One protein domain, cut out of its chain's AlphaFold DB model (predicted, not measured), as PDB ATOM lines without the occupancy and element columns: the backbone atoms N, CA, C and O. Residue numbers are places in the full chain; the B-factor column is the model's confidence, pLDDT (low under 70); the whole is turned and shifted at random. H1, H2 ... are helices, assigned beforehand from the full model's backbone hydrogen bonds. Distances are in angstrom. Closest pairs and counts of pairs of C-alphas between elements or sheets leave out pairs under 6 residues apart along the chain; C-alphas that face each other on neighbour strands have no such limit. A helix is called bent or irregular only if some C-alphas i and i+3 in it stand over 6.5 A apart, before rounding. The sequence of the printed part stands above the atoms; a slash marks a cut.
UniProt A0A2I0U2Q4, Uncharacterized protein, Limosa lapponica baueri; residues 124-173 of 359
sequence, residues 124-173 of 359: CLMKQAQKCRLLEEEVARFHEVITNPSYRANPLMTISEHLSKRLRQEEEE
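AT A GLANCE: This is residues 124 to 173 of the 359 residues of an uncharacterized protein of Limosa lapponica baueri (UniProt A0A2I0U2Q4). The model is a wide, open V of two long helices, H1 and H3, with the short helix H2 at the corner between them. No third part fills the space between the arms, and most of each arm sticks out free: residues 124 to 144 on the one side and residues 160 to 173 on the other. The printed part has 50 residues with three named helices, in the order H1, H2, H3 along the chain, and no named strand; the class is all helix. The whole is extended, with a radius of gyration of the C-alphas of 15.2 A, and it is flat in outline, its C-alphas spanning 37 by 30 by 13 A along the three main axes.

HOW THE PARTS SIT: The printed part begins at Cys 124, and residues 124 to 127 come before H1, which is residues 128 to 147. Residues 124 to 144, of which 128 to 144 belong to H1, stand free, with no C-alpha 8 or more apart along the chain within 10 A. A tight link of one residue, Asn 148, joins H1 to H2, residues 149 to 153. H1 and H2 are close but not clearly touching, with 2 pairs of C-alphas within 8 A; their closest C-alphas are those of Ile 146 and Arg 152, 6.7 A apart. Centre to centre, H1 and H2 are 20.1 A apart. A second tight link, again of one residue, Asn 154, joins H2 to H3, residues 155 to 172. H2 and H3 are near each other, close but not clearly touching, also with 2 pairs of C-alphas within 8 A. The closest C-alphas of H2 and H3 are those of Tyr 151 and Thr 158, 5.8 A apart, and centre to centre the two are 16.2 A apart. H1 and H3 are apart, with no C-alpha of the one within 8 A of the other. Residues 160 to 173, of which 160 to 172 belong to H3, stand free as well. In the backbones of H1, H2 and H3, every O i to N i+4 pair is within hydrogen-bond range.

IN THESE COORDINATES: H1, from Gln 128 to Thr 147, has 20 residues and is the longest helix by residues; its first and last C-alphas are 28.2 A apart. It begins with C-alpha 128 at (104.400, 85.593, 99.824) and ends with C-alpha 147 at (89.542, 70.913, 118.757). H2, from Pro 149 to Ala 153, has 5 residues and measures 6.0 A from first to last C-alpha. H3, from Pro 155 to Glu 172, has 18 residues and measures 25.9 A in the same way. It begins with C-alpha 155 at (96.506, 62.327, 121.863) and ends with C-alpha 172 at (95.833, 47.527, 100.621). None of the three helices is bent or irregular.

THE WHOLE: The two C-alphas farthest apart are those of Leu 125 and Ala 153, at 39.4 A. The first and last printed C-alphas, those of Cys 124 and Glu 173, are 32.4 A apart. The printed part has no cut, and neither of the two links between its helices is long. In the full chain of 359 residues the printed part begins at residue 124 and ends at residue 173. The mean pLDDT of the printed part is 93.2, with 95 for H1, 95 for H2 and 93 for H3. One printed residue, Glu 173, is under 70, where the model's confidence is low.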
ATOM      1  N   CYS A 124     110.306  77.907  99.310       81.94
ATOM      2  CA  CYS A 124     111.212  79.036  99.054       81.94
ATOM      3  C   CYS A 124     110.929  79.788  97.741       81.94
ATOM      4  O   CYS A 124     111.202  80.987  97.670       81.94
ATOM      5  N   LEU A 125     110.363  79.114  96.736       88.25
ATOM      6  CA  LEU A 125     110.079  79.663  95.406       88.25
ATOM      7  C   LEU A 125     108.673  80.280  95.301       88.25
ATOM      8  O   LEU A 125     108.378  80.984  94.332       88.25
ATOM      9  N   MET A 126     107.808  80.041  96.291       89.50
ATOM     10  CA  MET A 126     106.440  80.558  96.312       89.50
ATOM     11  C   MET A 126     106.370  82.062  96.596       89.50
ATOM     12  O   MET A 126     107.152  82.620  97.377       89.50
ATOM     13  N   LYS A 127     105.366  82.728  96.005       93.00
ATOM     14  CA  LYS A 127     105.045  84.126  96.330       93.00
ATOM     15  C   LYS A 127     104.560  84.232  97.778       93.00
ATOM     16  O   LYS A 127     103.900  83.325  98.279       93.00
ATOM     17  N   GLN A 128     104.787  85.380  98.421       93.38
ATOM     18  CA  GLN A 128     104.400  85.593  99.824       93.38
ATOM     19  C   GLN A 128     102.911  85.322 100.088       93.38
ATOM     20  O   GLN A 128     102.573  84.650 101.052       93.38
ATOM     21  N   ALA A 129     102.022  85.764  99.195       92.12
ATOM     22  CA  ALA A 129     100.588  85.513  99.332       92.12
ATOM     23  C   ALA A 129     100.218  84.017  99.262       92.12
ATOM     24  O   ALA A 129      99.259  83.600  99.897       92.12
ATOM     25  N   GLN A 130     100.972  83.211  98.507       93.31
ATOM     26  CA  GLN A 130     100.758  81.761  98.434       93.31
ATOM     27  C   GLN A 130     101.250  81.075  99.713       93.31
ATOM     28  O   GLN A 130     100.546  80.237 100.261       93.31
ATOM     29  N   LYS A 131     102.400  81.511 100.247       94.31
ATOM     30  CA  LYS A 131     102.907  81.047 101.547       94.31
ATOM     31  C   LYS A 131     101.913  81.311 102.673       94.31
ATOM     32  O   LYS A 131     101.647  80.414 103.461       94.31
ATOM     33  N   CYS A 132     101.358  82.524 102.736       93.81
ATOM     34  CA  CYS A 132     100.355  82.876 103.741       93.81
ATOM     35  C   CYS A 132      99.129  81.961 103.657       93.81
ATOM     36  O   CYS A 132      98.712  81.446 104.684       93.81
ATOM     37  N   ARG A 133      98.620  81.684 102.450       94.62
ATOM     38  CA  ARG A 133      97.479  80.774 102.259       94.62
ATOM     39  C   ARG A 133      97.769  79.351 102.736       94.62
ATOM     40  O   ARG A 133      96.981  78.812 103.499       94.62
ATOM     41  N   LEU A 134      98.914  78.774 102.365       94.75
ATOM     42  CA  LEU A 134      99.296  77.440 102.844       94.75
ATOM     43  C   LEU A 134      99.411  77.386 104.367       94.75
ATOM     44  O   LEU A 134      98.959  76.430 104.988       94.75
ATOM     45  N   LEU A 135      99.995  78.419 104.978       94.88
ATOM     46  CA  LEU A 135     100.096  78.499 106.432       94.88
ATOM     47  C   LEU A 135      98.720  78.633 107.087       94.88
ATOM     48  O   LEU A 135      98.478  77.977 108.091       94.88
ATOM     49  N   GLU A 136      97.816  79.441 106.535       96.12
ATOM     50  CA  GLU A 136      96.437  79.567 107.023       96.12
ATOM     51  C   GLU A 136      95.689  78.230 106.945       96.12
ATOM     52  O   GLU A 136      95.006  77.848 107.896       96.12
ATOM     53  N   GLU A 137      95.867  77.483 105.857       96.56
ATOM     54  CA  GLU A 137      95.291  76.151 105.684       96.56
ATOM     55  C   GLU A 137      95.875  75.125 106.666       96.56
ATOM     56  O   GLU A 137      95.120  74.359 107.266       96.56
ATOM     57  N   GLU A 138      97.195  75.117 106.878       96.69
ATOM     58  CA  GLU A 138      97.822  74.251 107.887       96.69
ATOM     59  C   GLU A 138      97.359  74.614 109.294       96.69
ATOM     60  O   GLU A 138      97.000  73.744 110.084       96.69
ATOM     61  N   VAL A 139      97.306  75.908 109.614       96.75
ATOM     62  CA  VAL A 139      96.800  76.390 110.900       96.75
ATOM     63  C   VAL A 139      95.357  75.934 111.098       96.75
ATOM     64  O   VAL A 139      95.037  75.448 112.182       96.75
ATOM     65  N   ALA A 140      94.499  76.026 110.079       96.81
ATOM     66  CA  ALA A 140      93.127  75.528 110.151       96.81
ATOM     67  C   ALA A 140      93.075  74.010 110.408       96.81
ATOM     68  O   ALA A 140      92.366  73.577 111.319       96.81
ATOM     69  N   ARG A 141      93.886  73.214 109.694       95.88
ATOM     70  CA  ARG A 141      94.010  71.759 109.913       95.88
ATOM     71  C   ARG A 141      94.449  71.425 111.340       95.88
ATOM     72  O   ARG A 141      93.854  70.568 111.989       95.88
ATOM     73  N   PHE A 142      95.455  72.123 111.868       96.06
ATOM     74  CA  PHE A 142      95.910  71.916 113.245       96.06
ATOM     75  C   PHE A 142      94.842  72.287 114.271       96.06
ATOM     76  O   PHE A 142      94.670  71.571 115.259       96.06
ATOM     77  N   HIS A 143      94.108  73.378 114.045       96.19
ATOM     78  CA  HIS A 143      93.014  73.769 114.930       96.19
ATOM     79  C   HIS A 143      91.916  72.710 114.971       96.19
ATOM     80  O   HIS A 143      91.394  72.438 116.050       96.19
ATOM     81  N   GLU A 144      91.597  72.075 113.847       95.38
ATOM     82  CA  GLU A 144      90.629  70.980 113.800       95.38
ATOM     83  C   GLU A 144      91.079  69.785 114.655       95.38
ATOM     84  O   GLU A 144      90.327  69.321 115.515       95.38
ATOM     85  N   VAL A 145      92.336  69.349 114.511       95.62
ATOM     86  CA  VAL A 145      92.908  68.250 115.312       95.62
ATOM     87  C   VAL A 145      92.890  68.585 116.803       95.62
ATOM     88  O   VAL A 145      92.464  67.778 117.624       95.62
ATOM     89  N   ILE A 146      93.306  69.799 117.160       94.88
ATOM     90  CA  ILE A 146      93.351  70.257 118.552       94.88
ATOM     91  C   ILE A 146      91.938  70.452 119.124       94.88
ATOM     92  O   ILE A 146      91.745  70.323 120.331       94.88
ATOM     93  N   THR A 147      90.936  70.761 118.304       96.69
ATOM     94  CA  THR A 147      89.542  70.913 118.757       96.69
ATOM     95  C   THR A 147      88.851  69.562 118.936       96.69
ATOM     96  O   THR A 147      87.876  69.466 119.681       96.69
ATOM     97  N   ASN A 148      89.371  68.498 118.318       95.06
ATOM     98  CA  ASN A 148      88.772  67.176 118.404       95.06
ATOM     99  C   ASN A 148      88.803  66.630 119.853       95.06
ATOM    100  O   ASN A 148      89.878  66.531 120.459       95.06
ATOM    101  N   PRO A 149      87.646  66.246 120.427       95.56
ATOM    102  CA  PRO A 149      87.577  65.761 121.802       95.56
ATOM    103  C   PRO A 149      88.355  64.457 122.024       95.56
ATOM    104  O   PRO A 149      88.890  64.268 123.115       95.56
ATOM    105  N   SER A 150      88.479  63.578 121.020       93.06
ATOM    106  CA  SER A 150      89.262  62.338 121.160       93.06
ATOM    107  C   SER A 150      90.757  62.631 121.298       93.06
ATOM    108  O   SER A 150      91.418  62.089 122.186       93.06
ATOM    109  N   TYR A 151      91.262  63.574 120.500       95.50
ATOM    110  CA  TYR A 151      92.646  64.036 120.561       95.50
ATOM    111  C   TYR A 151      92.950  64.754 121.885       95.50
ATOM    112  O   TYR A 151      94.014  64.562 122.468       95.50
ATOM    113  N   ARG A 152      91.993  65.537 122.406       94.88
ATOM    114  CA  ARG A 152      92.095  66.182 123.728       94.88
ATOM    115  C   ARG A 152      92.100  65.183 124.883       94.88
ATOM    116  O   ARG A 152      92.807  65.412 125.859       94.88
ATOM    117  N   ALA A 153      91.314  64.111 124.786       96.56
ATOM    118  CA  ALA A 153      91.222  63.089 125.823       96.56
ATOM    119  C   ALA A 153      92.460  62.180 125.852       96.56
ATOM    120  O   ALA A 153      92.977  61.884 126.928       96.56
ATOM    121  N   ASN A 154      92.944  61.737 124.686       95.56
ATOM    122  CA  ASN A 154      94.152  60.922 124.582       95.56
ATOM    123  C   ASN A 154      94.855  61.113 123.217       95.56
ATOM    124  O   ASN A 154      94.524  60.423 122.242       95.56
ATOM    125  N   PRO A 155      95.855  62.011 123.131       95.94
ATOM    126  CA  PRO A 155      96.506  62.327 121.863       95.94
ATOM    127  C   PRO A 155      97.358  61.165 121.346       95.94
ATOM    128  O   PRO A 155      97.340  60.881 120.153       95.94
ATOM    129  N   LEU A 156      98.058  60.445 122.231       96.44
ATOM    130  CA  LEU A 156      98.951  59.352 121.833       96.44
ATOM    131  C   LEU A 156      98.183  58.184 121.206       96.44
ATOM    132  O   LEU A 156      98.626  57.643 120.197       96.44
ATOM    133  N   MET A 157      97.020  57.834 121.765       96.00
ATOM    134  CA  MET A 157      96.156  56.794 121.196       96.00
ATOM    135  C   MET A 157      95.538  57.214 119.861       96.00
ATOM    136  O   MET A 157      95.479  56.417 118.933       96.00
ATOM    137  N   THR A 158      95.118  58.475 119.738       95.94
ATOM    138  CA  THR A 158      94.549  58.996 118.484       95.94
ATOM    139  C   THR A 158      95.595  59.003 117.361       95.94
ATOM    140  O   THR A 158      95.301  58.650 116.220       95.94
ATOM    141  N   ILE A 159      96.843  59.363 117.686       96.25
ATOM    142  CA  ILE A 159      97.965  59.328 116.741       96.25
ATOM    143  C   ILE A 159      98.306  57.881 116.361       96.25
ATOM    144  O   ILE A 159      98.469  57.595 115.177       96.25
ATOM    145  N   SER A 160      98.389  56.957 117.324       96.19
ATOM    146  CA  SER A 160      98.720  55.555 117.031       96.19
ATOM    147  C   SER A 160      97.653  54.871 116.174       96.19
ATOM    148  O   SER A 160      97.996  54.156 115.231       96.19
ATOM    149  N   GLU A 161      96.372  55.152 116.422       96.31
ATOM    150  CA  GLU A 161      95.263  54.693 115.585       96.31
ATOM    151  C   GLU A 161      95.382  55.245 114.158       96.31
ATOM    152  O   GLU A 161      95.340  54.471 113.199       96.31
ATOM    153  N   HIS A 162      95.611  56.554 114.001       95.12
ATOM    154  CA  HIS A 162      95.788  57.175 112.686       95.12
ATOM    155  C   HIS A 162      96.939  56.542 111.895       95.12
ATOM    156  O   HIS A 162      96.761  56.184 110.731       95.12
ATOM    157  N   LEU A 163      98.100  56.363 112.531       96.38
ATOM    158  CA  LEU A 163      99.267  55.732 111.912       96.38
ATOM    159  C   LEU A 163      98.977  54.279 111.521       96.38
ATOM    160  O   LEU A 163      99.293  53.872 110.407       96.38
ATOM    161  N   SER A 164      98.317  53.510 112.392       95.75
ATOM    162  CA  SER A 164      97.949  52.122 112.090       95.75
ATOM    163  C   SER A 164      96.984  52.010 110.906       95.75
ATOM    164  O   SER A 164      97.124  51.117 110.072       95.75
ATOM    165  N   LYS A 165      96.038  52.952 110.787       95.88
ATOM    166  CA  LYS A 165      95.099  53.028 109.667       95.88
ATOM    167  C   LYS A 165      95.812  53.380 108.364       95.88
ATOM    168  O   LYS A 165      95.527  52.758 107.348       95.88
ATOM    169  N   ARG A 166      96.740  54.341 108.397       95.44
ATOM    170  CA  ARG A 166      97.561  54.726 107.238       95.44
ATOM    171  C   ARG A 166      98.403  53.562 106.725       95.44
ATOM    172  O   ARG A 166      98.351  53.275 105.539       95.44
ATOM    173  N   LEU A 167      99.079  52.848 107.623       94.06
ATOM    174  CA  LEU A 167      99.901  51.691 107.259       94.06
ATOM    175  C   LEU A 167      99.087  50.584 106.576       94.06
ATOM    176  O   LEU A 167      99.533  50.029 105.581       94.06
ATOM    177  N   ARG A 168      97.872  50.299 107.063       92.19
ATOM    178  CA  ARG A 168      96.979  49.314 106.424       92.19
ATOM    179  C   ARG A 168      96.469  49.771 105.059       92.19
ATOM    180  O   ARG A 168      96.360  48.959 104.155       92.19
ATOM    181  N   GLN A 169      96.169  51.060 104.906       91.38
ATOM    182  CA  GLN A 169      95.738  51.616 103.621       91.38
ATOM    183  C   GLN A 169      96.846  51.534 102.571       91.38
ATOM    184  O   GLN A 169      96.579  51.145 101.442       91.38
ATOM    185  N   GLU A 170      98.087  51.840 102.948       85.50
ATOM    186  CA  GLU A 170      99.247  51.704 102.058       85.50
ATOM    187  C   GLU A 170      99.504  50.238 101.662       85.50
ATOM    188  O   GLU A 170      99.916  49.969 100.533       85.50
ATOM    189  N   GLU A 171      99.221  49.288 102.560       80.81
ATOM    190  CA  GLU A 171      99.315  47.846 102.300       80.81
ATOM    191  C   GLU A 171      98.201  47.341 101.358       80.81
ATOM    192  O   GLU A 171      98.460  46.511 100.489       80.81
ATOM    193  N   GLU A 172      96.981  47.874 101.476       74.94
ATOM    194  CA  GLU A 172      95.833  47.527 100.621       74.94
ATOM    195  C   GLU A 172      95.866  48.219  99.239       74.94
ATOM    196  O   GLU A 172      95.375  47.662  98.255       74.94
ATOM    197  N   GLU A 173      96.453  49.417  99.132       66.31
ATOM    198  CA  GLU A 173      96.520  50.221  97.896       66.31
ATOM    199  C   GLU A 173      97.670  49.803  96.955       66.31
ATOM    200  O   GLU A 173      97.760  50.281  95.824       66.31
TER     201      GLU A 173